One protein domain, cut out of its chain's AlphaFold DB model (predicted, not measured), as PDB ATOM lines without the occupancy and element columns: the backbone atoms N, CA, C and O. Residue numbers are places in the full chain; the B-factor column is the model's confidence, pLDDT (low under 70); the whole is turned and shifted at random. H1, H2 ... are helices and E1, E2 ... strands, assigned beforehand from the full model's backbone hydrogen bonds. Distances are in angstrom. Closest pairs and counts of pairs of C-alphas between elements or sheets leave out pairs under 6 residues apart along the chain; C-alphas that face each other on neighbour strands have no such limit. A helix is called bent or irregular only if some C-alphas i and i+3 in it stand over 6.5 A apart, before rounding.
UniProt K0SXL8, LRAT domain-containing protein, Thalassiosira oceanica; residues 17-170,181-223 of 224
ATOM      1  N   HIS A  17      13.291  -4.194 -17.077       95.81
ATOM      2  CA  HIS A  17      14.557  -4.890 -16.867       95.81
ATOM      3  C   HIS A  17      15.407  -4.023 -15.949       95.81
ATOM      4  O   HIS A  17      15.619  -2.838 -16.205       95.81
ATOM      5  N   VAL A  18      15.852  -4.617 -14.853       95.19
ATOM      6  CA  VAL A  18      16.647  -3.965 -13.827       95.19
ATOM      7  C   VAL A  18      17.945  -4.705 -13.586       95.19
ATOM      8  O   VAL A  18      18.038  -5.914 -13.797       95.19
ATOM      9  N   TRP A  19      18.936  -3.969 -13.108       92.50
ATOM     10  CA  TRP A  19      20.217  -4.517 -12.704       92.50
ATOM     11  C   TRP A  19      20.701  -3.877 -11.404       92.50
ATOM     12  O   TRP A  19      20.303  -2.764 -11.059       92.50
ATOM     13  N   MET A  20      21.560  -4.582 -10.676       88.12
ATOM     14  CA  MET A  20      22.272  -4.061  -9.509       88.12
ATOM     15  C   MET A  20      23.723  -4.542  -9.521       88.12
ATOM     16  O   MET A  20      24.021  -5.626 -10.025       88.12
ATOM     17  N   LYS A  21      24.634  -3.758  -8.940       82.88
ATOM     18  CA  LYS A  21      26.021  -4.199  -8.752       82.88
ATOM     19  C   LYS A  21      26.111  -5.173  -7.585       82.88
ATOM     20  O   LYS A  21      25.738  -4.838  -6.463       82.88
ATOM     21  N   CYS A  22      26.659  -6.345  -7.854       73.75
ATOM     22  CA  CYS A  22      26.962  -7.372  -6.871       73.75
ATOM     23  C   CYS A  22      28.472  -7.614  -6.816       73.75
ATOM     24  O   CYS A  22      29.209  -7.297  -7.751       73.75
ATOM     25  N   GLN A  23      28.926  -8.223  -5.725       67.31
ATOM     26  CA  GLN A  23      30.292  -8.719  -5.593       67.31
ATOM     27  C   GLN A  23      30.282 -10.221  -5.329       67.31
ATOM     28  O   GLN A  23      29.460 -10.739  -4.575       67.31
ATOM     29  N   THR A  24      31.202 -10.932  -5.971       64.94
ATOM     30  CA  THR A  24      31.475 -12.341  -5.667       64.94
ATOM     31  C   THR A  24      32.266 -12.467  -4.363       64.94
ATOM     32  O   THR A  24      32.886 -11.509  -3.903       64.94
ATOM     33  N   VAL A  25      32.347 -13.683  -3.810       58.09
ATOM     34  CA  VAL A  25      33.205 -13.993  -2.645       58.09
ATOM     35  C   VAL A  25      34.693 -13.685  -2.870       58.09
ATOM     36  O   VAL A  25      35.445 -13.541  -1.913       58.09
ATOM     37  N   ALA A  26      35.119 -13.570  -4.131       59.62
ATOM     38  CA  ALA A  26      36.476 -13.207  -4.529       59.62
ATOM     39  C   ALA A  26      36.632 -11.701  -4.839       59.62
ATOM     40  O   ALA A  26      37.617 -11.305  -5.457       59.62
ATOM     41  N   ASN A  27      35.680 -10.861  -4.412       63.84
ATOM     42  CA  ASN A  27      35.657  -9.402  -4.603       63.84
ATOM     43  C   ASN A  27      35.614  -8.936  -6.067       63.84
ATOM     44  O   ASN A  27      35.964  -7.796  -6.372       63.84
ATOM     45  N   TYR A  28      35.165  -9.790  -6.986       62.56
ATOM     46  CA  TYR A  28      34.880  -9.361  -8.353       62.56
ATOM     47  C   TYR A  28      33.488  -8.750  -8.443       62.56
ATOM     48  O   TYR A  28      32.514  -9.394  -8.043       62.56
ATOM     49  N   GLU A  29      33.407  -7.538  -8.989       70.06
ATOM     50  CA  GLU A  29      32.141  -6.875  -9.296       70.06
ATOM     51  C   GLU A  29      31.497  -7.471 -10.548       70.06
ATOM     52  O   GLU A  29      32.175  -7.755 -11.540       70.06
ATOM     53  N   TYR A  30      30.179  -7.634 -10.501       73.62
ATOM     54  CA  TYR A  30      29.358  -8.016 -11.641       73.62
ATOM     55  C   TYR A  30      27.977  -7.365 -11.544       73.62
ATOM     56  O   TYR A  30      27.570  -6.893 -10.480       73.62
ATOM     57  N   GLU A  31      27.255  -7.329 -12.657       84.06
ATOM     58  CA  GLU A  31      25.877  -6.844 -12.694       84.06
ATOM     59  C   GLU A  31      24.932  -8.046 -12.617       84.06
ATOM     60  O   GLU A  31      25.043  -8.995 -13.395       84.06
ATOM     61  N   HIS A  32      24.036  -8.023 -11.632       87.56
ATOM     62  CA  HIS A  32      22.959  -8.996 -11.492       87.56
ATOM     63  C   HIS A  32      21.690  -8.421 -12.106       87.56
ATOM     64  O   HIS A  32      21.285  -7.319 -11.738       87.56
ATOM     65  N   HIS A  33      21.076  -9.158 -13.024       92.88
ATOM     66  CA  HIS A  33      19.964  -8.698 -13.851       92.88
ATOM     67  C   HIS A  33      18.663  -9.442 -13.532       92.88
ATOM     68  O   HIS A  33      18.666 -10.600 -13.109       92.88
ATOM     69  N   GLY A  34      17.532  -8.793 -13.797       95.25
ATOM     70  CA  GLY A  34      16.220  -9.421 -13.702       95.25
ATOM     71  C   GLY A  34      15.093  -8.558 -14.255       95.25
ATOM     72  O   GLY A  34      15.302  -7.432 -14.703       95.25
ATOM     73  N   ILE A  35      13.876  -9.094 -14.212       97.81
ATOM     74  CA  ILE A  35      12.653  -8.395 -14.618       97.81
ATOM     75  C   ILE A  35      11.792  -8.102 -13.396       97.81
ATOM     76  O   ILE A  35      11.435  -9.010 -12.645       97.81
ATOM     77  N   VAL A  36      11.385  -6.851 -13.212       97.88
ATOM     78  CA  VAL A  36      10.431  -6.482 -12.162       97.88
ATOM     79  C   VAL A  36       9.080  -7.126 -12.467       97.88
ATOM     80  O   VAL A  36       8.473  -6.869 -13.502       97.88
ATOM     81  N   VAL A  37       8.564  -7.938 -11.546       97.69
ATOM     82  CA  VAL A  37       7.200  -8.492 -11.621       97.69
ATOM     83  C   VAL A  37       6.217  -7.726 -10.738       97.69
ATOM     84  O   VAL A  37       5.013  -7.738 -10.988       97.69
ATOM     85  N   LYS A  38       6.713  -7.049  -9.696       96.56
ATOM     86  CA  LYS A  38       5.932  -6.145  -8.843       96.56
ATOM     87  C   LYS A  38       6.846  -5.070  -8.267       96.56
ATOM     88  O   LYS A  38       7.903  -5.405  -7.741       96.56
ATOM     89  N   ALA A  39       6.402  -3.820  -8.308       95.19
ATOM     90  CA  ALA A  39       7.068  -2.700  -7.656       95.19
ATOM     91  C   ALA A  39       6.177  -2.138  -6.541       95.19
ATOM     92  O   ALA A  39       4.969  -1.971  -6.725       95.19
ATOM     93  N   CYS A  40       6.771  -1.890  -5.380       91.75
ATOM     94  CA  CYS A  40       6.197  -1.178  -4.243       91.75
ATOM     95  C   CYS A  40       7.240  -0.179  -3.730       91.75
ATOM     96  O   CYS A  40       8.418  -0.310  -4.052       91.75
ATOM     97  N   ASP A  41       6.820   0.795  -2.924       86.69
ATOM     98  CA  ASP A  41       7.709   1.880  -2.477       86.69
ATOM     99  C   ASP A  41       8.941   1.374  -1.709       86.69
ATOM    100  O   ASP A  41       9.999   1.990  -1.760       86.69
ATOM    101  N   ASN A  42       8.808   0.244  -1.014       88.81
ATOM    102  CA  ASN A  42       9.831  -0.320  -0.136       88.81
ATOM    103  C   ASN A  42      10.341  -1.702  -0.567       88.81
ATOM    104  O   ASN A  42      11.156  -2.284   0.140       88.81
ATOM    105  N   TYR A  43       9.834  -2.268  -1.665       92.31
ATOM    106  CA  TYR A  43      10.355  -3.533  -2.176       92.31
ATOM    107  C   TYR A  43      10.069  -3.734  -3.664       92.31
ATOM    108  O   TYR A  43       9.047  -3.298  -4.203       92.31
ATOM    109  N   LEU A  44      10.935  -4.509  -4.308       94.19
ATOM    110  CA  LEU A  44      10.730  -5.052  -5.644       94.19
ATOM    111  C   LEU A  44      10.559  -6.566  -5.555       94.19
ATOM    112  O   LEU A  44      11.246  -7.240  -4.797       94.19
ATOM    113  N   ARG A  45       9.652  -7.126  -6.355       96.44
ATOM    114  CA  ARG A  45       9.699  -8.550  -6.700       96.44
ATOM    115  C   ARG A  45      10.296  -8.656  -8.080       96.44
ATOM    116  O   ARG A  45       9.749  -8.073  -9.018       96.44
ATOM    117  N   ILE A  46      11.383  -9.399  -8.190       96.12
ATOM    118  CA  ILE A  46      12.178  -9.496  -9.407       96.12
ATOM    119  C   ILE A  46      12.265 -10.962  -9.801       96.12
ATOM    120  O   ILE A  46      12.560 -11.818  -8.966       96.12
ATOM    121  N   ALA A  47      11.953 -11.236 -11.062       95.19
ATOM    122  CA  ALA A  47      12.232 -12.498 -11.708       95.19
ATOM    123  C   ALA A  47      13.686 -12.501 -12.183       95.19
ATOM    124  O   ALA A  47      14.040 -11.719 -13.066       95.19
ATOM    125  N   ASP A  48      14.519 -13.348 -11.589       90.50
ATOM    126  CA  ASP A  48      15.940 -13.441 -11.902       90.50
ATOM    127  C   ASP A  48      16.410 -14.888 -12.086       90.50
ATOM    128  O   ASP A  48      15.725 -15.861 -11.747       90.50
ATOM    129  N   PHE A  49      17.591 -15.006 -12.687       84.00
ATOM    130  CA  PHE A  49      18.283 -16.264 -12.922       84.00
ATOM    131  C   PHE A  49      19.642 -16.213 -12.229       84.00
ATOM    132  O   PHE A  49      20.475 -15.379 -12.564       84.00
ATOM    133  N   THR A  50      19.885 -17.091 -11.257       70.06
ATOM    134  CA  THR A  50      21.229 -17.281 -10.692       70.06
ATOM    135  C   THR A  50      21.570 -18.753 -10.577       70.06
ATOM    136  O   THR A  50      20.683 -19.598 -10.508       70.06
ATOM    137  N   ALA A  51      22.861 -19.046 -10.486       63.56
ATOM    138  CA  ALA A  51      23.360 -20.368 -10.154       63.56
ATOM    139  C   ALA A  51      24.051 -20.300  -8.785       63.56
ATOM    140  O   ALA A  51      25.152 -19.753  -8.695       63.56
ATOM    141  N   PRO A  52      23.438 -20.843  -7.715       55.09
ATOM    142  CA  PRO A  52      24.057 -20.891  -6.388       55.09
ATOM    143  C   PRO A  52      25.448 -21.542  -6.419       55.09
ATOM    144  O   PRO A  52      26.371 -21.073  -5.754       55.09
ATOM    145  N   ASP A  53      25.618 -22.563  -7.262       52.34
ATOM    146  CA  ASP A  53      26.868 -23.317  -7.406       52.34
ATOM    147  C   ASP A  53      27.969 -22.529  -8.145       52.34
ATOM    148  O   ASP A  53      29.146 -22.863  -8.043       52.34
ATOM    149  N   ALA A  54      27.610 -21.450  -8.853       49.94
ATOM    150  CA  ALA A  54      28.554 -20.554  -9.521       49.94
ATOM    151  C   ALA A  54      29.031 -19.401  -8.613       49.94
ATOM    152  O   ALA A  54      29.755 -18.516  -9.069       49.94
ATOM    153  N   GLY A  55      28.606 -19.367  -7.343       50.72
ATOM    154  CA  GLY A  55      28.955 -18.298  -6.401       50.72
ATOM    155  C   GLY A  55      28.364 -16.926  -6.756       50.72
ATOM    156  O   GLY A  55      28.733 -15.924  -6.139       50.72
ATOM    157  N   THR A  56      27.446 -16.863  -7.726       49.78
ATOM    158  CA  THR A  56      26.716 -15.653  -8.124       49.78
ATOM    159  C   THR A  56      25.484 -15.489  -7.240       49.78
ATOM    160  O   THR A  56      24.336 -15.692  -7.635       49.78
ATOM    161  N   PHE A  57      25.732 -15.160  -5.975       54.47
ATOM    162  CA  PHE A  57      24.671 -14.710  -5.087       54.47
ATOM    163  C   PHE A  57      24.420 -13.230  -5.348       54.47
ATOM    164  O   PHE A  57      25.369 -12.440  -5.380       54.47
ATOM    165  N   ALA A  58      23.151 -12.861  -5.524       51.06
ATOM    166  CA  ALA A  58      22.713 -11.472  -5.529       51.06
ATOM    167  C   ALA A  58      22.885 -10.908  -4.112       51.06
ATOM    168  O   ALA A  58      21.946 -10.861  -3.320       51.06
ATOM    169  N   LEU A  59      24.127 -10.595  -3.755       54.22
ATOM    170  CA  LEU A  59      24.476  -9.948  -2.507       54.22
ATOM    171  C   LEU A  59      24.615  -8.456  -2.801       54.22
ATOM    172  O   LEU A  59      25.490  -8.075  -3.588       54.22
ATOM    173  N   PRO A  60      23.758  -7.621  -2.196       49.03
ATOM    174  CA  PRO A  60      23.897  -6.179  -2.276       49.03
ATOM    175  C   PRO A  60      25.276  -5.762  -1.779       49.03
ATOM    176  O   PRO A  60      25.788  -6.302  -0.793       49.03
ATOM    177  N   THR A  61      25.878  -4.784  -2.451       49.94
ATOM    178  CA  THR A  61      27.209  -4.278  -2.072       49.94
ATOM    179  C   THR A  61      27.193  -3.592  -0.703       49.94
ATOM    180  O   THR A  61      28.233  -3.465  -0.059       49.94
ATOM    181  N   SER A  62      26.012  -3.205  -0.209       42.56
ATOM    182  CA  SER A  62      25.807  -2.662   1.137       42.56
ATOM    183  C   SER A  62      25.950  -3.695   2.265       42.56
ATOM    184  O   SER A  62      26.287  -3.314   3.387       42.56
ATOM    185  N   ILE A  63      25.761  -4.998   2.001       44.81
ATOM    186  CA  ILE A  63      25.819  -6.054   3.037       44.81
ATOM    187  C   ILE A  63      27.219  -6.684   3.156       44.81
ATOM    188  O   ILE A  63      27.481  -7.478   4.061       44.81
ATOM    189  N   THR A  64      28.174  -6.287   2.308       39.72
ATOM    190  CA  THR A  64      29.537  -6.857   2.266       39.72
ATOM    191  C   THR A  64      30.363  -6.598   3.539       39.72
ATOM    192  O   THR A  64      31.469  -7.110   3.682       39.72
ATOM    193  N   SER A  65      29.837  -5.860   4.521       32.75
ATOM    194  CA  SER A  65      30.536  -5.610   5.788       32.75
ATOM    195  C   SER A  65      30.305  -6.679   6.867       32.75
ATOM    196  O   SER A  65      30.916  -6.586   7.933       32.75
ATOM    197  N   THR A  66      29.416  -7.669   6.684       34.25
ATOM    198  CA  THR A  66      29.092  -8.596   7.793       34.25
ATOM    199  C   THR A  66      28.599  -9.975   7.342       34.25
ATOM    200  O   THR A  66      27.424 -10.305   7.455       34.25
ATOM    201  N   SER A  67      29.498 -10.849   6.883       34.88
ATOM    202  CA  SER A  67      29.271 -12.301   6.993       34.88
ATOM    203  C   SER A  67      30.582 -13.073   6.956       34.88
ATOM    204  O   SER A  67      31.051 -13.524   5.916       34.88
ATOM    205  N   GLN A  68      31.173 -13.238   8.139       41.94
ATOM    206  CA  GLN A  68      32.039 -14.374   8.418       41.94
ATOM    207  C   GLN A  68      31.147 -15.547   8.852       41.94
ATOM    208  O   GLN A  68      30.356 -15.406   9.780       41.94
ATOM    209  N   ASN A  69      31.326 -16.700   8.202       38.00
ATOM    210  CA  ASN A  69      30.875 -18.033   8.630       38.00
ATOM    211  C   ASN A  69      29.357 -18.293   8.678       38.00
ATOM    212  O   ASN A  69      28.788 -18.463   9.756       38.00
ATOM    213  N   LEU A  70      28.724 -18.481   7.516       34.59
ATOM    214  CA  LEU A  70      27.518 -19.315   7.437       34.59
ATOM    215  C   LEU A  70      27.876 -20.708   6.887       34.59
ATOM    216  O   LEU A  70      28.664 -20.802   5.943       34.59
ATOM    217  N   PRO A  71      27.348 -21.794   7.482       34.00
ATOM    218  CA  PRO A  71      27.627 -23.153   7.041       34.00
ATOM    219  C   PRO A  71      27.048 -23.390   5.642       34.00
ATOM    220  O   PRO A  71      25.881 -23.099   5.381       34.00
ATOM    221  N   VAL A  72      27.877 -23.944   4.756       41.06
ATOM    222  CA  VAL A  72      27.488 -24.415   3.421       41.06
ATOM    223  C   VAL A  72      26.489 -25.561   3.597       41.06
ATOM    224  O   VAL A  72      26.866 -26.698   3.876       41.06
ATOM    225  N   VAL A  73      25.199 -25.251   3.497       39.16
ATOM    226  CA  VAL A  73      24.136 -26.254   3.353       39.16
ATOM    227  C   VAL A  73      24.292 -26.879   1.960       39.16
ATOM    228  O   VAL A  73      24.525 -26.121   1.016       39.16
ATOM    229  N   PRO A  74      24.187 -28.215   1.790       41.62
ATOM    230  CA  PRO A  74      24.294 -28.848   0.477       41.62
ATOM    231  C   PRO A  74      23.256 -28.224  -0.456       41.62
ATOM    232  O   PRO A  74      22.054 -28.288  -0.187       41.62
ATOM    233  N   THR A  75      23.732 -27.536  -1.488       47.25
ATOM    234  CA  THR A  75      22.914 -26.692  -2.350       47.25
ATOM    235  C   THR A  75      21.952 -27.560  -3.151       47.25
ATOM    236  O   THR A  75      22.339 -28.492  -3.852       47.25
ATOM    237  N   LEU A  76      20.658 -27.262  -3.032       47.06
ATOM    238  CA  LEU A  76      19.683 -27.678  -4.028       47.06
ATOM    239  C   LEU A  76      20.158 -27.049  -5.346       47.06
ATOM    240  O   LEU A  76      20.215 -25.820  -5.429       47.06
ATOM    241  N   THR A  77      20.548 -27.858  -6.333       56.00
ATOM    242  CA  THR A  77      20.962 -27.375  -7.660       56.00
ATOM    243  C   THR A  77      19.757 -26.706  -8.309       56.00
ATOM    244  O   THR A  77      18.903 -27.364  -8.909       56.00
ATOM    245  N   TRP A  78      19.611 -25.404  -8.086       59.91
ATOM    246  CA  TRP A  78      18.476 -24.648  -8.577       59.91
ATOM    247  C   TRP A  78      18.759 -24.174 -10.000       59.91
ATOM    248  O   TRP A  78      19.808 -23.593 -10.280       59.91
ATOM    249  N   HIS A  79      17.810 -24.441 -10.890       75.56
ATOM    250  CA  HIS A  79      17.893 -24.157 -12.314       75.56
ATOM    251  C   HIS A  79      16.545 -23.605 -12.793       75.56
ATOM    252  O   HIS A  79      15.498 -24.167 -12.466       75.56
ATOM    253  N   GLY A  80      16.569 -22.503 -13.543       84.38
ATOM    254  CA  GLY A  80      15.373 -21.848 -14.075       84.38
ATOM    255  C   GLY A  80      15.266 -20.380 -13.670       84.38
ATOM    256  O   GLY A  80      16.256 -19.758 -13.327       84.38
ATOM    257  N   VAL A  81      14.064 -19.806 -13.708       90.25
ATOM    258  CA  VAL A  81      13.792 -18.429 -13.250       90.25
ATOM    259  C   VAL A  81      13.073 -18.469 -11.905       90.25
ATOM    260  O   VAL A  81      12.131 -19.244 -11.734       90.25
ATOM    261  N   ARG A  82      13.486 -17.642 -10.937       89.31
ATOM    262  CA  ARG A  82      12.796 -17.489  -9.643       89.31
ATOM    263  C   ARG A  82      12.307 -16.072  -9.483       89.31
ATOM    264  O   ARG A  82      12.854 -15.155 -10.072       89.31
ATOM    265  N   VAL A  83      11.315 -15.901  -8.619       91.75
ATOM    266  CA  VAL A  83      10.844 -14.584  -8.200       91.75
ATOM    267  C   VAL A  83      11.278 -14.338  -6.764       91.75
ATOM    268  O   VAL A  83      10.781 -14.996  -5.850       91.75
ATOM    269  N   THR A  84      12.161 -13.366  -6.572       91.25
ATOM    270  CA  THR A  84      12.718 -12.991  -5.267       91.25
ATOM    271  C   THR A  84      12.205 -11.610  -4.860       91.25
ATOM    272  O   THR A  84      11.985 -10.750  -5.714       91.25
ATOM    273  N   THR A  85      11.978 -11.399  -3.564       93.19
ATOM    274  CA  THR A  85      11.654 -10.079  -3.007       93.19
ATOM    275  C   THR A  85      12.938  -9.404  -2.536       93.19
ATOM    276  O   THR A  85      13.690  -9.999  -1.773       93.19
ATOM    277  N   TYR A  86      13.155  -8.167  -2.968       89.88
ATOM    278  CA  TYR A  86      14.301  -7.330  -2.631       89.88
ATOM    279  C   TYR A  86      13.815  -6.049  -1.951       89.88
ATOM    280  O   TYR A  86      12.960  -5.354  -2.499       89.88
ATOM    281  N   GLU A  87      14.345  -5.743  -0.769       90.50
ATOM    282  CA  GLU A  87      13.987  -4.545   0.015       90.50
ATOM    283  C   GLU A  87      14.938  -3.362  -0.247       90.50
ATOM    284  O   GLU A  87      14.580  -2.215  -0.011       90.50
ATOM    285  N   ASN A  88      16.123  -3.627  -0.805       88.88
ATOM    286  CA  ASN A  88      17.153  -2.648  -1.172       88.88
ATOM    287  C   ASN A  88      16.851  -1.957  -2.520       88.88
ATOM    288  O   ASN A  88      17.655  -1.991  -3.455       88.88
ATOM    289  N   VAL A  89      15.654  -1.378  -2.661       90.31
ATOM    290  CA  VAL A  89      15.138  -0.797  -3.919       90.31
ATOM    291  C   VAL A  89      16.097   0.237  -4.526       90.31
ATOM    292  O   VAL A  89      16.251   0.314  -5.743       90.31
ATOM    293  N   GLU A  90      16.778   1.003  -3.681       89.31
ATOM    294  CA  GLU A  90      17.722   2.063  -4.031       89.31
ATOM    295  C   GLU A  90      19.023   1.581  -4.689       89.31
ATOM    296  O   GLU A  90      19.741   2.392  -5.280       89.31
ATOM    297  N   GLU A  91      19.349   0.290  -4.615       89.69
ATOM    298  CA  GLU A  91      20.526  -0.286  -5.283       89.69
ATOM    299  C   GLU A  91      20.245  -0.727  -6.717       89.69
ATOM    300  O   GLU A  91      21.167  -0.830  -7.529       89.69
ATOM    301  N   TRP A  92      18.975  -0.936  -7.050       92.00
ATOM    302  CA  TRP A  92      18.571  -1.331  -8.387       92.00
ATOM    303  C   TRP A  92      18.586  -0.138  -9.341       92.00
ATOM    304  O   TRP A  92      18.364   1.019  -8.971       92.00
ATOM    305  N   ARG A  93      18.866  -0.413 -10.608       93.06
ATOM    306  CA  ARG A  93      18.871   0.541 -11.717       93.06
ATOM    307  C   ARG A  93      18.054  -0.035 -12.859       93.06
ATOM    308  O   ARG A  93      17.946  -1.251 -12.986       93.06
ATOM    309  N   LYS A  94      17.436   0.827 -13.664       93.19
ATOM    310  CA  LYS A  94      16.695   0.403 -14.857       93.19
ATOM    311  C   LYS A  94      17.690   0.230 -15.997       93.19
ATOM    312  O   LYS A  94      18.588   1.053 -16.171       93.19
ATOM    313  N   GLN A  95      17.543  -0.855 -16.743       91.56
ATOM    314  CA  GLN A  95      18.199  -0.999 -18.027       91.56
ATOM    315  C   GLN A  95      17.411  -0.190 -19.057       91.56
ATOM    316  O   GLN A  95      16.225  -0.442 -19.274       91.56
ATOM    317  N   GLU A  96      18.079   0.773 -19.681       87.81
ATOM    318  CA  GLU A  96      17.493   1.592 -20.739       87.81
ATOM    319  C   GLU A  96      17.576   0.867 -22.086       87.81
ATOM    320  O   GLU A  96      18.551   0.158 -22.366       87.81
ATOM    321  N   TYR A  97      16.545   1.072 -22.903       81.25
ATOM    322  CA  TYR A  97      16.395   0.540 -24.254       81.25
ATOM    323  C   TYR A  97      15.907   1.645 -25.177       81.25
ATOM    324  O   TYR A  97      15.167   2.525 -24.745       81.25
ATOM    325  N   ASP A  98      16.240   1.538 -26.458       80.25
ATOM    326  CA  ASP A  98      15.498   2.271 -27.474       80.25
ATOM    327  C   ASP A  98      14.101   1.637 -27.606       80.25
ATOM    328  O   ASP A  98      13.977   0.411 -27.679       80.25
ATOM    329  N   ASP A  99      13.041   2.453 -27.656       69.44
ATOM    330  CA  ASP A  99      11.640   1.983 -27.664       69.44
ATOM    331  C   ASP A  99      11.328   0.984 -28.794       69.44
ATOM    332  O   ASP A  99      10.400   0.186 -28.690       69.44
ATOM    333  N   ALA A 100      12.107   1.010 -29.879       74.25
ATOM    334  CA  ALA A 100      11.964   0.095 -31.008       74.25
ATOM    335  C   ALA A 100      12.459  -1.337 -30.720       74.25
ATOM    336  O   ALA A 100      12.106  -2.253 -31.461       74.25
ATOM    337  N   GLU A 101      13.282  -1.541 -29.686       81.81
ATOM    338  CA  GLU A 101      13.833  -2.855 -29.327       81.81
ATOM    339  C   GLU A 101      13.057  -3.553 -28.201       81.81
ATOM    340  O   GLU A 101      13.115  -4.778 -28.080       81.81
ATOM    341  N   ALA A 102      12.365  -2.791 -27.352       90.69
ATOM    342  CA  ALA A 102      11.677  -3.323 -26.183       90.69
ATOM    343  C   ALA A 102      10.244  -3.761 -26.507       90.69
ATOM    344  O   ALA A 102       9.433  -2.994 -27.022       90.69
ATOM    345  N   ASP A 103       9.895  -4.981 -26.108       95.31
ATOM    346  CA  ASP A 103       8.523  -5.459 -26.193       95.31
ATOM    347  C   ASP A 103       7.621  -4.811 -25.132       95.31
ATOM    348  O   ASP A 103       8.060  -4.282 -24.101       95.31
ATOM    349  N   THR A 104       6.310  -4.898 -25.374       95.50
ATOM    350  CA  THR A 104       5.300  -4.388 -24.443       95.50
ATOM    351  C   THR A 104       5.409  -5.062 -23.075       95.50
ATOM    352  O   THR A 104       5.721  -6.250 -22.971       95.50
ATOM    353  N   ARG A 105       5.056  -4.334 -22.010       95.88
ATOM    354  CA  ARG A 105       5.003  -4.868 -20.638       95.88
ATOM    355  C   ARG A 105       4.266  -6.208 -20.540       95.88
ATOM    356  O   ARG A 105       4.714  -7.089 -19.814       95.88
ATOM    357  N   GLU A 106       3.143  -6.341 -21.240       96.31
ATOM    358  CA  GLU A 106       2.331  -7.560 -21.233       96.31
ATOM    359  C   GLU A 106       3.140  -8.752 -21.765       96.31
ATOM    360  O   GLU A 106       3.288  -9.755 -21.069       96.31
ATOM    361  N   THR A 107       3.760  -8.600 -22.940       96.75
ATOM    362  CA  THR A 107       4.638  -9.617 -23.537       96.75
ATOM    363  C   THR A 107       5.798  -9.979 -22.608       96.75
ATOM    364  O   THR A 107       6.078 -11.159 -22.399       96.75
ATOM    365  N   VAL A 108       6.450  -8.980 -22.002       97.94
ATOM    366  CA  VAL A 108       7.577  -9.196 -21.081       97.94
ATOM    367  C   VAL A 108       7.153 -10.038 -19.874       97.94
ATOM    368  O   VAL A 108       7.808 -11.025 -19.537       97.94
ATOM    369  N   LEU A 109       6.032  -9.695 -19.232       97.75
ATOM    370  CA  LEU A 109       5.528 -10.435 -18.071       97.75
ATOM    371  C   LEU A 109       5.039 -11.843 -18.445       97.75
ATOM    372  O   LEU A 109       5.208 -12.778 -17.659       97.75
ATOM    373  N   GLN A 110       4.486 -12.024 -19.647       97.56
ATOM    374  CA  GLN A 110       4.132 -13.344 -20.172       97.56
ATOM    375  C   GLN A 110       5.369 -14.225 -20.371       97.56
ATOM    376  O   GLN A 110       5.342 -15.387 -19.968       97.56
ATOM    377  N   ARG A 111       6.470 -13.682 -20.907       97.81
ATOM    378  CA  ARG A 111       7.743 -14.413 -21.038       97.81
ATOM    379  C   ARG A 111       8.328 -14.813 -19.687       97.81
ATOM    380  O   ARG A 111       8.751 -15.955 -19.524       97.81
ATOM    381  N   VAL A 112       8.271 -13.927 -18.690       97.25
ATOM    382  CA  VAL A 112       8.663 -14.270 -17.311       97.25
ATOM    383  C   VAL A 112       7.832 -15.440 -16.787       97.25
ATOM    384  O   VAL A 112       8.382 -16.420 -16.286       97.25
ATOM    385  N   LYS A 113       6.503 -15.368 -16.923       96.44
ATOM    386  CA  LYS A 113       5.599 -16.442 -16.491       96.44
ATOM    387  C   LYS A 113       5.903 -17.758 -17.210       96.44
ATOM    388  O   LYS A 113       5.938 -18.801 -16.562       96.44
ATOM    389  N   PHE A 114       6.143 -17.697 -18.515       96.81
ATOM    390  CA  PHE A 114       6.515 -18.842 -19.335       96.81
ATOM    391  C   PHE A 114       7.790 -19.525 -18.823       96.81
ATOM    392  O   PHE A 114       7.761 -20.731 -18.597       96.81
ATOM    393  N   LEU A 115       8.871 -18.784 -18.555       95.44
ATOM    394  CA  LEU A 115      10.120 -19.382 -18.060       95.44
ATOM    395  C   LEU A 115       9.994 -19.950 -16.643       95.44
ATOM    396  O   LEU A 115      10.561 -21.000 -16.351       95.44
ATOM    397  N   VAL A 116       9.217 -19.301 -15.770       92.81
ATOM    398  CA  VAL A 116       8.928 -19.829 -14.425       92.81
ATOM    399  C   VAL A 116       8.176 -21.164 -14.502       92.81
ATOM    400  O   VAL A 116       8.406 -22.050 -13.684       92.81
ATOM    401  N   GLN A 117       7.280 -21.325 -15.480       93.19
ATOM    402  CA  GLN A 117       6.520 -22.562 -15.685       93.19
ATOM    403  C   GLN A 117       7.307 -23.643 -16.436       93.19
ATOM    404  O   GLN A 117       7.002 -24.824 -16.290       93.19
ATOM    405  N   ASN A 118       8.319 -23.252 -17.212       93.56
ATOM    406  CA  ASN A 118       9.096 -24.141 -18.070       93.56
ATOM    407  C   ASN A 118      10.601 -24.029 -17.764       93.56
ATOM    408  O   ASN A 118      11.384 -23.662 -18.640       93.56
ATOM    409  N   PRO A 119      11.041 -24.362 -16.534       90.25
ATOM    410  CA  PRO A 119      12.435 -24.179 -16.125       90.25
ATOM    411  C   PRO A 119      13.420 -25.020 -16.944       90.25
ATOM    412  O   PRO A 119      14.573 -24.641 -17.061       90.25
ATOM    413  N   HIS A 120      12.967 -26.123 -17.547       88.94
ATOM    414  CA  HIS A 120      13.774 -27.003 -18.400       88.94
ATOM    415  C   HIS A 120      14.189 -26.373 -19.742       88.94
ATOM    416  O   HIS A 120      15.048 -26.923 -20.421       88.94
ATOM    417  N   LEU A 121      13.563 -25.259 -20.143       91.19
ATOM    418  CA  LEU A 121      13.926 -24.510 -21.351       91.19
ATOM    419  C   LEU A 121      15.005 -23.457 -21.087       91.19
ATOM    420  O   LEU A 121      15.572 -22.905 -22.029       91.19
ATOM    421  N   VAL A 122      15.272 -23.146 -19.817       87.81
ATOM    422  CA  VAL A 122      16.352 -22.238 -19.440       87.81
ATOM    423  C   VAL A 122      17.669 -22.993 -19.646       87.81
ATOM    424  O   VAL A 122      17.794 -24.105 -19.149       87.81
ATOM    425  N   PRO A 123      18.659 -22.463 -20.379       83.88
ATOM    426  CA  PRO A 123      19.928 -23.167 -20.536       83.88
ATOM    427  C   PRO A 123      20.709 -23.200 -19.216       83.88
ATOM    428  O   PRO A 123      20.438 -22.435 -18.285       83.88
ATOM    429  N   HIS A 124      21.695 -24.092 -19.108       83.12
ATOM    430  CA  HIS A 124      22.577 -24.104 -17.941       83.12
ATOM    431  C   HIS A 124      23.274 -22.748 -17.777       83.12
ATOM    432  O   HIS A 124      23.599 -22.084 -18.757       83.12
ATOM    433  N   TYR A 125      23.459 -22.319 -16.526       77.88
ATOM    434  CA  TYR A 125      24.050 -21.016 -16.254       77.88
ATOM    435  C   TYR A 125      25.527 -21.023 -16.647       77.88
ATOM    436  O   TYR A 125      26.332 -21.744 -16.058       77.88
ATOM    437  N   GLU A 126      25.885 -20.156 -17.580       75.50
ATOM    438  CA  GLU A 126      27.250 -19.904 -18.003       75.50
ATOM    439  C   GLU A 126      27.492 -18.399 -18.054       75.50
ATOM    440  O   GLU A 126      26.836 -17.677 -18.801       75.50
ATOM    441  N   VAL A 127      28.471 -17.912 -17.287       70.38
ATOM    442  CA  VAL A 127      28.717 -16.471 -17.075       70.38
ATOM    443  C   VAL A 127      28.825 -15.673 -18.383       70.38
ATOM    444  O   VAL A 127      28.420 -14.516 -18.415       70.38
ATOM    445  N   LEU A 128      29.359 -16.275 -19.453       68.81
ATOM    446  CA  LEU A 128      29.620 -15.601 -20.734       68.81
ATOM    447  C   LEU A 128      28.614 -15.912 -21.835       68.81
ATOM    448  O   LEU A 128      28.720 -15.348 -22.923       68.81
ATOM    449  N   GLU A 129      27.702 -16.843 -21.593       70.69
ATOM    450  CA  GLU A 129      26.843 -17.381 -22.641       70.69
ATOM    451  C   GLU A 129      25.375 -17.350 -22.233       70.69
ATOM    452  O   GLU A 129      24.558 -16.835 -22.989       70.69
ATOM    453  N   CYS A 130      25.056 -17.834 -21.034       81.69
ATOM    454  CA  CYS A 130      23.709 -17.940 -20.493       81.69
ATOM    455  C   CYS A 130      23.715 -17.475 -19.031       81.69
ATOM    456  O   CYS A 130      23.877 -18.264 -18.100       81.69
ATOM    457  N   ASN A 131      23.588 -16.169 -18.820       85.94
ATOM    458  CA  ASN A 131      23.637 -15.555 -17.497       85.94
ATOM    459  C   ASN A 131      22.307 -14.846 -17.177       85.94
ATOM    460  O   ASN A 131      21.318 -14.967 -17.900       85.94
ATOM    461  N   CYS A 132      22.253 -14.109 -16.069       90.06
ATOM    462  CA  CYS A 132      21.052 -13.356 -15.701       90.06
ATOM    463  C   CYS A 132      20.652 -12.305 -16.753       90.06
ATOM    464  O   CYS A 132      19.458 -12.097 -16.983       90.06
ATOM    465  N   GLU A 133      21.627 -11.673 -17.416       91.12
ATOM    466  CA  GLU A 133      21.384 -10.659 -18.440       91.12
ATOM    467  C   GLU A 133      20.722 -11.277 -19.672       91.12
ATOM    468  O   GLU A 133      19.747 -10.718 -20.161       91.12
ATOM    469  N   THR A 134      21.174 -12.441 -20.151       92.19
ATOM    470  CA  THR A 134      20.588 -13.058 -21.357       92.19
ATOM    471  C   THR A 134      19.112 -13.396 -21.182       92.19
ATOM    472  O   THR A 134      18.314 -13.173 -22.094       92.19
ATOM    473  N   ILE A 135      18.729 -13.875 -19.998       94.25
ATOM    474  CA  ILE A 135      17.336 -14.180 -19.661       94.25
ATOM    475  C   ILE A 135      16.497 -12.907 -19.561       94.25
ATOM    476  O   ILE A 135      15.394 -12.851 -20.114       94.25
ATOM    477  N   ALA A 136      17.010 -11.875 -18.890       95.12
ATOM    478  CA  ALA A 136      16.311 -10.601 -18.772       95.12
ATOM    479  C   ALA A 136      16.172  -9.903 -20.140       95.12
ATOM    480  O   ALA A 136      15.091  -9.419 -20.479       95.12
ATOM    481  N   MET A 137      17.216  -9.943 -20.971       94.25
ATOM    482  CA  MET A 137      17.207  -9.475 -22.359       94.25
ATOM    483  C   MET A 137      16.166 -10.221 -23.191       94.25
ATOM    484  O   MET A 137      15.326  -9.575 -23.812       94.25
ATOM    485  N   TRP A 138      16.139 -11.556 -23.144       96.38
ATOM    486  CA  TRP A 138      15.150 -12.326 -23.899       96.38
ATOM    487  C   TRP A 138      13.720 -12.021 -23.446       96.38
ATOM    488  O   TRP A 138      12.834 -11.823 -24.276       96.38
ATOM    489  N   CYS A 139      13.486 -11.887 -22.139       97.19
ATOM    490  CA  CYS A 139      12.183 -11.452 -21.647       97.19
ATOM    491  C   CYS A 139      11.812 -10.070 -22.202       97.19
ATOM    492  O   CYS A 139      10.674  -9.875 -22.634       97.19
ATOM    493  N   LYS A 140      12.762  -9.128 -22.231       96.31
ATOM    494  CA  LYS A 140      12.527  -7.734 -22.618       96.31
ATOM    495  C   LYS A 140      12.374  -7.512 -24.125       96.31
ATOM    496  O   LYS A 140      11.574  -6.667 -24.507       96.31
ATOM    497  N   THR A 141      13.111  -8.241 -24.959       95.62
ATOM    498  CA  THR A 141      13.234  -7.957 -26.406       95.62
ATOM    499  C   THR A 141      12.998  -9.176 -27.301       95.62
ATOM    500  O   THR A 141      13.047  -9.077 -28.525       95.62
ATOM    501  N   GLY A 142      12.824 -10.366 -26.719       95.56
ATOM    502  CA  GLY A 142      12.745 -11.622 -27.465       95.56
ATOM    503  C   GLY A 142      14.083 -12.076 -28.049       95.56
ATOM    504  O   GLY A 142      14.102 -13.024 -28.832       95.56
ATOM    505  N   GLN A 143      15.195 -11.425 -27.690       93.19
ATOM    506  CA  GLN A 143      16.543 -11.790 -28.125       93.19
ATOM    507  C   GLN A 143      17.376 -12.294 -26.951       93.19
ATOM    508  O   GLN A 143      17.571 -11.593 -25.960       93.19
ATOM    509  N   PHE A 144      17.916 -13.500 -27.088       91.00
ATOM    510  CA  PHE A 144      18.823 -14.092 -26.117       91.00
ATOM    511  C   PHE A 144      20.256 -13.650 -26.431       91.00
ATOM    512  O   PHE A 144      20.869 -14.171 -27.354       91.00
ATOM    513  N   ARG A 145      20.771 -12.647 -25.716       86.75
ATOM    514  CA  ARG A 145      22.134 -12.106 -25.881       86.75
ATOM    515  C   ARG A 145      22.574 -11.365 -24.619       86.75
ATOM    516  O   ARG A 145      21.719 -10.917 -23.862       86.75
ATOM    517  N   THR A 146      23.878 -11.204 -24.410       79.75
ATOM    518  CA  THR A 146      24.454 -10.433 -23.290       79.75
ATOM    519  C   THR A 146      25.445  -9.403 -23.827       79.75
ATOM    520  O   THR A 146      26.242  -9.712 -24.716       79.75
ATOM    521  N   ALA A 147      25.392  -8.171 -23.310       69.00
ATOM    522  CA  ALA A 147      26.360  -7.126 -23.639       69.00
ATOM    523  C   ALA A 147      27.592  -7.156 -22.714       69.00
ATOM    524  O   ALA A 147      28.614  -6.546 -23.044       69.00
ATOM    525  N   GLN A 148      27.546  -7.903 -21.602       58.06
ATOM    526  CA  GLN A 148      28.687  -8.079 -20.691       58.06
ATOM    527  C   GLN A 148      29.941  -8.637 -21.395       58.06
ATOM    528  O   GLN A 148      31.062  -8.310 -21.008       58.06
ATOM    529  N   VAL A 149      29.785  -9.413 -22.475       48.47
ATOM    530  CA  VAL A 149      30.919  -9.931 -23.266       48.47
ATOM    531  C   VAL A 149      31.598  -8.832 -24.099       48.47
ATOM    532  O   VAL A 149      32.816  -8.860 -24.276       48.47
ATOM    533  N   SER A 150      30.856  -7.818 -24.558       40.53
ATOM    534  CA  SER A 150      31.411  -6.706 -25.345       40.53
ATOM    535  C   SER A 150      32.259  -5.753 -24.493       40.53
ATOM    536  O   SER A 150      33.286  -5.266 -24.966       40.53
ATOM    537  N   GLY A 151      31.897  -5.545 -23.220       44.06
ATOM    538  CA  GLY A 151      32.663  -4.711 -22.278       44.06
ATOM    539  C   GLY A 151      34.079  -5.233 -21.994       44.06
ATOM    540  O   GLY A 151      35.008  -4.443 -21.823       44.06
ATOM    541  N   LEU A 152      34.261  -6.558 -22.047       41.72
ATOM    542  CA  LEU A 152      35.559  -7.219 -21.890       41.72
ATOM    543  C   LEU A 152      36.496  -6.997 -23.092       41.72
ATOM    544  O   LEU A 152      37.712  -6.947 -22.925       41.72
ATOM    545  N   ILE A 153      35.938  -6.885 -24.302       41.12
ATOM    546  CA  ILE A 153      36.684  -6.853 -25.572       41.12
ATOM    547  C   ILE A 153      36.931  -5.407 -26.041       41.12
ATOM    548  O   ILE A 153      37.986  -5.117 -26.598       41.12
ATOM    549  N   GLU A 154      36.016  -4.467 -25.778       40.34
ATOM    550  CA  GLU A 154      36.111  -3.080 -26.275       40.34
ATOM    551  C   GLU A 154      36.963  -2.124 -25.422       40.34
ATOM    552  O   GLU A 154      37.057  -0.938 -25.741       40.34
ATOM    553  N   GLY A 155      37.614  -2.596 -24.355       40.31
ATOM    554  CA  GLY A 155      38.577  -1.773 -23.616       40.31
ATOM    555  C   GLY A 155      37.991  -0.455 -23.087       40.31
ATOM    556  O   GLY A 155      38.596   0.604 -23.251       40.31
ATOM    557  N   GLY A 156      36.818  -0.509 -22.446       38.44
ATOM    558  CA  GLY A 156      36.349   0.568 -21.566       38.44
ATOM    559  C   GLY A 156      35.781   1.821 -22.244       38.44
ATOM    560  O   GLY A 156      36.091   2.932 -21.815       38.44
ATOM    561  N   LYS A 157      34.924   1.683 -23.268       32.41
ATOM    562  CA  LYS A 157      34.243   2.839 -23.895       32.41
ATOM    563  C   LYS A 157      32.713   2.840 -23.863       32.41
ATOM    564  O   LYS A 157      32.076   3.597 -24.592       32.41
ATOM    565  N   ARG A 158      32.121   2.075 -22.951       37.25
ATOM    566  CA  ARG A 158      30.754   2.293 -22.455       37.25
ATOM    567  C   ARG A 158      30.837   2.294 -20.934       37.25
ATOM    568  O   ARG A 158      31.736   1.665 -20.389       37.25
ATOM    569  N   ASN A 159      29.931   2.986 -20.252       39.00
ATOM    570  CA  ASN A 159      29.920   3.206 -18.792       39.00
ATOM    571  C   ASN A 159      29.752   1.914 -17.949       39.00
ATOM    572  O   ASN A 159      29.385   1.972 -16.780       39.00
ATOM    573  N   SER A 160      29.980   0.754 -18.562       40.81
ATOM    574  CA  SER A 160      29.899  -0.578 -18.003       40.81
ATOM    575  C   SER A 160      31.198  -0.874 -17.258       40.81
ATOM    576  O   SER A 160      32.272  -0.983 -17.848       40.81
ATOM    577  N   ALA A 161      31.101  -1.000 -15.936       38.75
ATOM    578  CA  ALA A 161      32.185  -1.455 -15.067       38.75
ATOM    579  C   ALA A 161      32.384  -2.984 -15.166       38.75
ATOM    580  O   ALA A 161      32.752  -3.637 -14.193       38.75
ATOM    581  N   VAL A 162      32.122  -3.569 -16.336       45.09
ATOM    582  CA  VAL A 162      32.195  -5.007 -16.592       45.09
ATOM    583  C   VAL A 162      33.515  -5.298 -17.298       45.09
ATOM    584  O   VAL A 162      33.585  -5.457 -18.511       45.09
ATOM    585  N   ALA A 163      34.601  -5.318 -16.530       37.31
ATOM    586  CA  ALA A 163      35.885  -5.823 -17.025       37.31
ATOM    587  C   ALA A 163      36.682  -6.628 -15.988       37.31
ATOM    588  O   ALA A 163      37.714  -7.203 -16.327       37.31
ATOM    589  N   THR A 164      36.231  -6.727 -14.737       41.81
ATOM    590  CA  THR A 164      37.070  -7.296 -13.669       41.81
ATOM    591  C   THR A 164      36.821  -8.784 -13.396       41.81
ATOM    592  O   THR A 164      37.682  -9.438 -12.820       41.81
ATOM    593  N   GLY A 165      35.687  -9.354 -13.823       39.62
ATOM    594  CA  GLY A 165      35.255 -10.704 -13.416       39.62
ATOM    595  C   GLY A 165      35.839 -11.900 -14.184       39.62
ATOM    596  O   GLY A 165      35.629 -13.036 -13.772       39.62
ATOM    597  N   LEU A 166      36.582 -11.692 -15.277       39.62
ATOM    598  CA  LEU A 166      37.068 -12.782 -16.147       39.62
ATOM    599  C   LEU A 166      38.529 -13.182 -15.964       39.62
ATOM    600  O   LEU A 166      39.065 -13.949 -16.763       39.62
ATOM    601  N   ALA A 167      39.157 -12.765 -14.867       37.44
ATOM    602  CA  ALA A 167      40.456 -13.316 -14.495       37.44
ATOM    603  C   ALA A 167      40.390 -14.828 -14.167       37.44
ATOM    604  O   ALA A 167      41.409 -15.506 -14.213       37.44
ATOM    605  N   VAL A 168      39.215 -15.403 -13.883       40.19
ATOM    606  CA  VAL A 168      39.149 -16.751 -13.282       40.19
ATOM    607  C   VAL A 168      39.049 -17.904 -14.296       40.19
ATOM    608  O   VAL A 168      39.337 -19.040 -13.941       40.19
ATOM    609  N   ALA A 169      38.766 -17.660 -15.581       35.69
ATOM    610  CA  ALA A 169      38.761 -18.748 -16.577       35.69
ATOM    611  C   ALA A 169      40.136 -19.019 -17.231       35.69
ATOM    612  O   ALA A 169      40.261 -19.957 -18.014       35.69
ATOM    613  N   ALA A 170      41.173 -18.232 -16.909       31.22
ATOM    614  CA  ALA A 170      42.529 -18.421 -17.446       31.22
ATOM    615  C   ALA A 170      43.656 -18.326 -16.395       31.22
ATOM    616  O   ALA A 170      44.835 -18.324 -16.754       31.22
ATOM    617  N   VAL A 181      47.397  -8.831 -23.487       49.81
ATOM    618  CA  VAL A 181      46.422  -9.562 -24.297       49.81
ATOM    619  C   VAL A 181      47.083  -9.796 -25.656       49.81
ATOM    620  O   VAL A 181      47.067  -8.940 -26.539       49.81
ATOM    621  N   SER A 182      47.810 -10.906 -25.778       45.09
ATOM    622  CA  SER A 182      48.531 -11.250 -26.999       45.09
ATOM    623  C   SER A 182      47.533 -11.465 -28.139       45.09
ATOM    624  O   SER A 182      46.367 -11.785 -27.903       45.09
ATOM    625  N   ALA A 183      47.970 -11.316 -29.392       54.00
ATOM    626  CA  ALA A 183      47.113 -11.532 -30.562       54.00
ATOM    627  C   ALA A 183      46.362 -12.884 -30.520       54.00
ATOM    628  O   ALA A 183      45.219 -12.959 -30.957       54.00
ATOM    629  N   GLY A 184      46.956 -13.922 -29.916       49.88
ATOM    630  CA  GLY A 184      46.308 -15.225 -29.728       49.88
ATOM    631  C   GLY A 184      45.130 -15.213 -28.747       49.88
ATOM    632  O   GLY A 184      44.147 -15.913 -28.976       49.88
ATOM    633  N   VAL A 185      45.178 -14.386 -27.694       54.94
ATOM    634  CA  VAL A 185      44.044 -14.202 -26.769       54.94
ATOM    635  C   VAL A 185      42.894 -13.485 -27.477       54.94
ATOM    636  O   VAL A 185      41.745 -13.891 -27.327       54.94
ATOM    637  N   TRP A 186      43.193 -12.492 -28.322       54.28
ATOM    638  CA  TRP A 186      42.178 -11.832 -29.152       54.28
ATOM    639  C   TRP A 186      41.497 -12.807 -30.112       54.28
ATOM    640  O   TRP A 186      40.273 -12.868 -30.146       54.28
ATOM    641  N   THR A 187      42.259 -13.631 -30.839       54.50
ATOM    642  CA  THR A 187      41.680 -14.625 -31.758       54.50
ATOM    643  C   THR A 187      40.809 -15.654 -31.031       54.50
ATOM    644  O   THR A 187      39.759 -16.040 -31.551       54.50
ATOM    645  N   ALA A 188      41.201 -16.071 -29.822       55.75
ATOM    646  CA  ALA A 188      40.413 -16.980 -28.993       55.75
ATOM    647  C   ALA A 188      39.111 -16.330 -28.492       55.75
ATOM    648  O   ALA A 188      38.053 -16.953 -28.567       55.75
ATOM    649  N   LEU A 189      39.160 -15.070 -28.041       59.31
ATOM    650  CA  LEU A 189      37.978 -14.322 -27.599       59.31
ATOM    651  C   LEU A 189      37.012 -14.037 -28.753       59.31
ATOM    652  O   LEU A 189      35.814 -14.245 -28.595       59.31
ATOM    653  N   SER A 190      37.514 -13.647 -29.928       57.78
ATOM    654  CA  SER A 190      36.680 -13.431 -31.118       57.78
ATOM    655  C   SER A 190      36.045 -14.728 -31.626       57.78
ATOM    656  O   SER A 190      34.863 -14.742 -31.957       57.78
ATOM    657  N   SER A 191      36.795 -15.838 -31.638       58.19
ATOM    658  CA  SER A 191      36.241 -17.156 -31.983       58.19
ATOM    659  C   SER A 191      35.160 -17.587 -30.989       58.19
ATOM    660  O   SER A 191      34.114 -18.086 -31.397       58.19
ATOM    661  N   LYS A 192      35.380 -17.346 -29.688       64.00
ATOM    662  CA  LYS A 192      34.392 -17.631 -28.642       64.00
ATOM    663  C   LYS A 192      33.149 -16.752 -28.783       64.00
ATOM    664  O   LYS A 192      32.044 -17.267 -28.703       64.00
ATOM    665  N   GLN A 193      33.309 -15.464 -29.081       65.44
ATOM    666  CA  GLN A 193      32.187 -14.563 -29.351       65.44
ATOM    667  C   GLN A 193      31.348 -15.047 -30.542       65.44
ATOM    668  O   GLN A 193      30.125 -15.066 -30.453       65.44
ATOM    669  N   HIS A 194      31.982 -15.496 -31.629       61.19
ATOM    670  CA  HIS A 194      31.253 -16.028 -32.784       61.19
ATOM    671  C   HIS A 194      30.516 -17.345 -32.474       61.19
ATOM    672  O   HIS A 194      29.395 -17.561 -32.942       61.19
ATOM    673  N   GLY A 195      31.121 -18.211 -31.651       68.69
ATOM    674  CA  GLY A 195      30.452 -19.395 -31.106       68.69
ATOM    675  C   GLY A 195      29.211 -19.019 -30.294       68.69
ATOM    676  O   GLY A 195      28.121 -19.520 -30.567       68.69
ATOM    677  N   ASN A 196      29.353 -18.048 -29.390       76.88
ATOM    678  CA  ASN A 196      28.256 -17.544 -28.569       76.88
ATOM    679  C   ASN A 196      27.135 -16.940 -29.423       76.88
ATOM    680  O   ASN A 196      25.975 -17.215 -29.161       76.88
ATOM    681  N   GLU A 197      27.440 -16.182 -30.482       80.56
ATOM    682  CA  GLU A 197      26.412 -15.633 -31.381       80.56
ATOM    683  C   GLU A 197      25.547 -16.718 -32.033       80.56
ATOM    684  O   GLU A 197      24.354 -16.506 -32.268       80.56
ATOM    685  N   THR A 198      26.135 -17.872 -32.346       84.62
ATOM    686  CA  THR A 198      25.398 -19.003 -32.920       84.62
ATOM    687  C   THR A 198      24.475 -19.626 -31.875       84.62
ATOM    688  O   THR A 198      23.283 -19.781 -32.139       84.62
ATOM    689  N   LEU A 199      24.993 -19.881 -30.671       86.75
ATOM    690  CA  LEU A 199      24.225 -20.430 -29.546       86.75
ATOM    691  C   LEU A 199      23.098 -19.483 -29.116       86.75
ATOM    692  O   LEU A 199      21.956 -19.889 -28.922       86.75
ATOM    693  N   TRP A 200      23.368 -18.182 -29.083       90.25
ATOM    694  CA  TRP A 200      22.385 -17.133 -28.824       90.25
ATOM    695  C   TRP A 200      21.250 -17.112 -29.845       90.25
ATOM    696  O   TRP A 200      20.084 -16.975 -29.469       90.25
ATOM    697  N   LYS A 201      21.553 -17.286 -31.136       91.69
ATOM    698  CA  LYS A 201      20.524 -17.404 -32.183       91.69
ATOM    699  C   LYS A 201      19.691 -18.671 -32.018       91.69
ATOM    700  O   LYS A 201      18.473 -18.615 -32.194       91.69
ATOM    701  N   GLU A 202      20.320 -19.788 -31.668       92.38
ATOM    702  CA  GLU A 202      19.632 -21.055 -31.416       92.38
ATOM    703  C   GLU A 202      18.691 -20.954 -30.207       92.38
ATOM    704  O   GLU A 202      17.501 -21.259 -30.326       92.38
ATOM    705  N   HIS A 203      19.175 -20.423 -29.082       93.25
ATOM    706  CA  HIS A 203      18.361 -20.173 -27.892       93.25
ATOM    707  C   HIS A 203      17.234 -19.180 -28.161       93.25
ATOM    708  O   HIS A 203      16.097 -19.430 -27.772       93.25
ATOM    709  N   THR A 204      17.516 -18.093 -28.884       94.88
ATOM    710  CA  THR A 204      16.494 -17.127 -29.308       94.88
ATOM    711  C   THR A 204      15.393 -17.818 -30.106       94.88
ATOM    712  O   THR A 204      14.213 -17.642 -29.813       94.88
ATOM    713  N   THR A 205      15.770 -18.621 -31.103       96.38
ATOM    714  CA  THR A 205      14.818 -19.317 -31.976       96.38
ATOM    715  C   THR A 205      13.966 -20.294 -31.175       96.38
ATOM    716  O   THR A 205      12.743 -20.239 -31.263       96.38
ATOM    717  N   THR A 206      14.610 -21.127 -30.357       96.00
ATOM    718  CA  THR A 206      13.954 -22.157 -29.542       96.00
ATOM    719  C   THR A 206      12.987 -21.542 -28.537       96.00
ATOM    720  O   THR A 206      11.812 -21.900 -28.498       96.00
ATOM    721  N   LEU A 207      13.444 -20.565 -27.749       96.50
ATOM    722  CA  LEU A 207      12.599 -19.925 -26.745       96.50
ATOM    723  C   LEU A 207      11.429 -19.180 -27.388       96.50
ATOM    724  O   LEU A 207      10.315 -19.248 -26.876       96.50
ATOM    725  N   ASN A 208      11.646 -18.514 -28.525       97.69
ATOM    726  CA  ASN A 208      10.568 -17.838 -29.241       97.69
ATOM    727  C   ASN A 208       9.545 -18.835 -29.796       97.69
ATOM    728  O   ASN A 208       8.347 -18.589 -29.669       97.69
ATOM    729  N   SER A 209       9.973 -19.969 -30.363       97.50
ATOM    730  CA  SER A 209       9.032 -20.982 -30.853       97.50
ATOM    731  C   SER A 209       8.212 -21.605 -29.726       97.50
ATOM    732  O   SER A 209       6.992 -21.710 -29.851       97.50
ATOM    733  N   GLU A 210       8.852 -21.963 -28.613       97.50
ATOM    734  CA  GLU A 210       8.174 -22.565 -27.459       97.50
ATOM    735  C   GLU A 210       7.226 -21.569 -26.779       97.50
ATOM    736  O   GLU A 210       6.088 -21.906 -26.442       97.50
ATOM    737  N   PHE A 211       7.648 -20.307 -26.648       97.31
ATOM    738  CA  PHE A 211       6.808 -19.240 -26.113       97.31
ATOM    739  C   PHE A 211       5.556 -19.020 -26.966       97.31
ATOM    740  O   PHE A 211       4.460 -18.889 -26.426       97.31
ATOM    741  N   GLU A 212       5.687 -19.026 -28.292       96.88
ATOM    742  CA  GLU A 212       4.554 -18.857 -29.203       96.88
ATOM    743  C   GLU A 212       3.555 -20.019 -29.133       96.88
ATOM    744  O   GLU A 212       2.342 -19.796 -29.180       96.88
ATOM    745  N   VAL A 213       4.038 -21.257 -28.989       96.75
ATOM    746  CA  VAL A 213       3.178 -22.430 -28.769       96.75
ATOM    747  C   VAL A 213       2.437 -22.304 -27.438       96.75
ATOM    748  O   VAL A 213       1.210 -22.430 -27.401       96.75
ATOM    749  N   TRP A 214       3.157 -21.991 -26.358       96.25
ATOM    750  CA  TRP A 214       2.575 -21.801 -25.029       96.25
ATOM    751  C   TRP A 214       1.532 -20.674 -25.006       96.25
ATOM    752  O   TRP A 214       0.436 -20.851 -24.470       96.25
ATOM    753  N   ARG A 215       1.832 -19.539 -25.647       94.38
ATOM    754  CA  ARG A 215       0.960 -18.359 -25.715       94.38
ATOM    755  C   ARG A 215      -0.362 -18.668 -26.418       94.38
ATOM    756  O   ARG A 215      -1.419 -18.361 -25.876       94.38
ATOM    757  N   LYS A 216      -0.328 -19.366 -27.561       93.44
ATOM    758  CA  LYS A 216      -1.544 -19.822 -28.271       93.44
ATOM    759  C   LYS A 216      -2.402 -20.772 -27.428       93.44
ATOM    760  O   LYS A 216      -3.630 -20.776 -27.548       93.44
ATOM    761  N   GLY A 217      -1.766 -21.571 -26.571       90.50
ATOM    762  CA  GLY A 217      -2.457 -22.426 -25.606       90.50
ATOM    763  C   GLY A 217      -3.262 -21.632 -24.571       90.50
ATOM    764  O   GLY A 217      -4.365 -22.044 -24.219       90.50
ATOM    765  N   LEU A 218      -2.766 -20.470 -24.129       84.94
ATOM    766  CA  LEU A 218      -3.502 -19.589 -23.211       84.94
ATOM    767  C   LEU A 218      -4.754 -18.995 -23.860       84.94
ATOM    768  O   LEU A 218      -5.821 -19.017 -23.248       84.94
ATOM    769  N   ASP A 219      -4.632 -18.520 -25.100       79.69
ATOM    770  CA  ASP A 219      -5.748 -17.917 -25.839       79.69
ATOM    771  C   ASP A 219      -6.866 -18.937 -26.100       79.69
ATOM    772  O   ASP A 219      -8.051 -18.612 -26.036       79.69
ATOM    773  N   SER A 220      -6.497 -20.200 -26.326       72.81
ATOM    774  CA  SER A 220      -7.448 -21.294 -26.556       72.81
ATOM    775  C   SER A 220      -8.251 -21.664 -25.300       72.81
ATOM    776  O   SER A 220      -9.402 -22.077 -25.408       72.81
ATOM    777  N   CYS A 221      -7.673 -21.494 -24.105       63.88
ATOM    778  CA  CYS A 221      -8.351 -21.737 -22.827       63.88
ATOM    779  C   CYS A 221      -9.229 -20.563 -22.365       63.88
ATOM    780  O   CYS A 221     -10.090 -20.765 -21.519       63.88
ATOM    781  N   ALA A 222      -9.028 -19.352 -22.893       59.09
ATOM    782  CA  ALA A 222      -9.821 -18.170 -22.536       59.09
ATOM    783  C   ALA A 222     -11.184 -18.086 -23.261       59.09
ATOM    784  O   ALA A 222     -11.971 -17.184 -22.982       59.09
ATOM    785  N   ILE A 223     -11.449 -18.998 -24.207       50.44
ATOM    786  CA  ILE A 223     -12.673 -19.050 -25.031       50.44
ATOM    787  C   ILE A 223     -13.688 -20.093 -24.495       50.44
ATOM    788  O   ILE A 223     -14.799 -20.197 -25.017       50.44
TER     789      ILE A 223
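What this domain is: This is residues 17 to 170 and 181 to 223 of the 224 residues of the protein "LRAT domain-containing protein" of Thalassiosira oceanica (UniProt K0SXL8). A strongly twisted, curled sheet of four strands has two helices, H1 and H2, over one face, and one very long helix, H5, runs past these helices on the side away from the sheet. H5 makes the longest axis, and its last residues, 216 to 221, stick out with 222 and 223; residues 65 to 73 of the long E3 to E4 link also stand free. The printed part has 197 residues, with E1, E2, E3, E4, H1, H2, H3, H4 and H5 in that order; the sheet's order is E1 - E2 - E3 - E4, all antiparallel. The class is mixed, helices and strands; the whole is compact, with a radius of gyration of the C-alphas of 17.6 A and spans of 59 by 42 by 36 A.

Where its parts are: Find C-alpha 17 at (14.557, -4.890, -16.867), where E1, residues 17 to 23, begins and runs 19.7 A. E2, residues 29 to 40, spans 27.0 A and bends by 92 degrees at residue 37. E3 is residues 43 to 48 and E4 residues 82 to 86. H1, residues 105 to 117, is 18.4 A long; H2, residues 132 to 141, is 14.3 A. H3 is residues 148 to 153; H4, residues 165 to 169, is irregular, with C-alphas 165 and 168 7.2 A apart. H5, residues 183 to 221, runs 56.9 A to C-alpha 221 at (-8.351, -21.737, -22.827).

How they stand to each other: Start at the sheet, a meander, each strand the antiparallel neighbour of the one before. Look for N 20 and O 32, 2.9 A, between E1 and E2; N 37 and O 45, 2.8 A, between E2 and E3; N 46 and O 84, 2.9 A, between E3 and E4. The sheet and H1 and H2 form two layers, helices on one face of a sheet; H2 has a height over the sheet of 8.3 A, H1 9.6 A. H1, with residues 107 to 112 alone, touches H2 at a steep tilt of 46 degrees, opposite ways, the C-alphas of Val 108 and Cys 139 being closest at 5.2 A. H5 and H1 only just touch, with 3 pairs of C-alphas within 8 A, made by residues 211 to 214 and 111 to 114 alone; the closest are those of Phe 114 and Phe 211, 6.8 A. H3 is close to H5 but not clearly touching, the C-alphas of Val 149 and Gln 193 being closest at 7.8 A. H4 is not on the sheet. Every O i to N i+4 pair is within hydrogen-bond range in H1, H2 and H5; H3 has 0 of 2 and H4 0 of 1, with O i to N i+3 pairs 1 of 3 and 0 of 2.

The domain as a whole: The C-alphas farthest apart are those of Ser 182 and Ile 223, 61.7 A. Residues 171 to 180 are not printed, and C-alphas 170 and 181 are 11.9 A apart across the cut. The links E3 to E4, E4 to H1, H1 to H2 and H3 to H4 are long. The mean pLDDT of the printed part is 73.8; 78 residues are under 70, among them 51 to 78, 147 to 170 and 181 to 195.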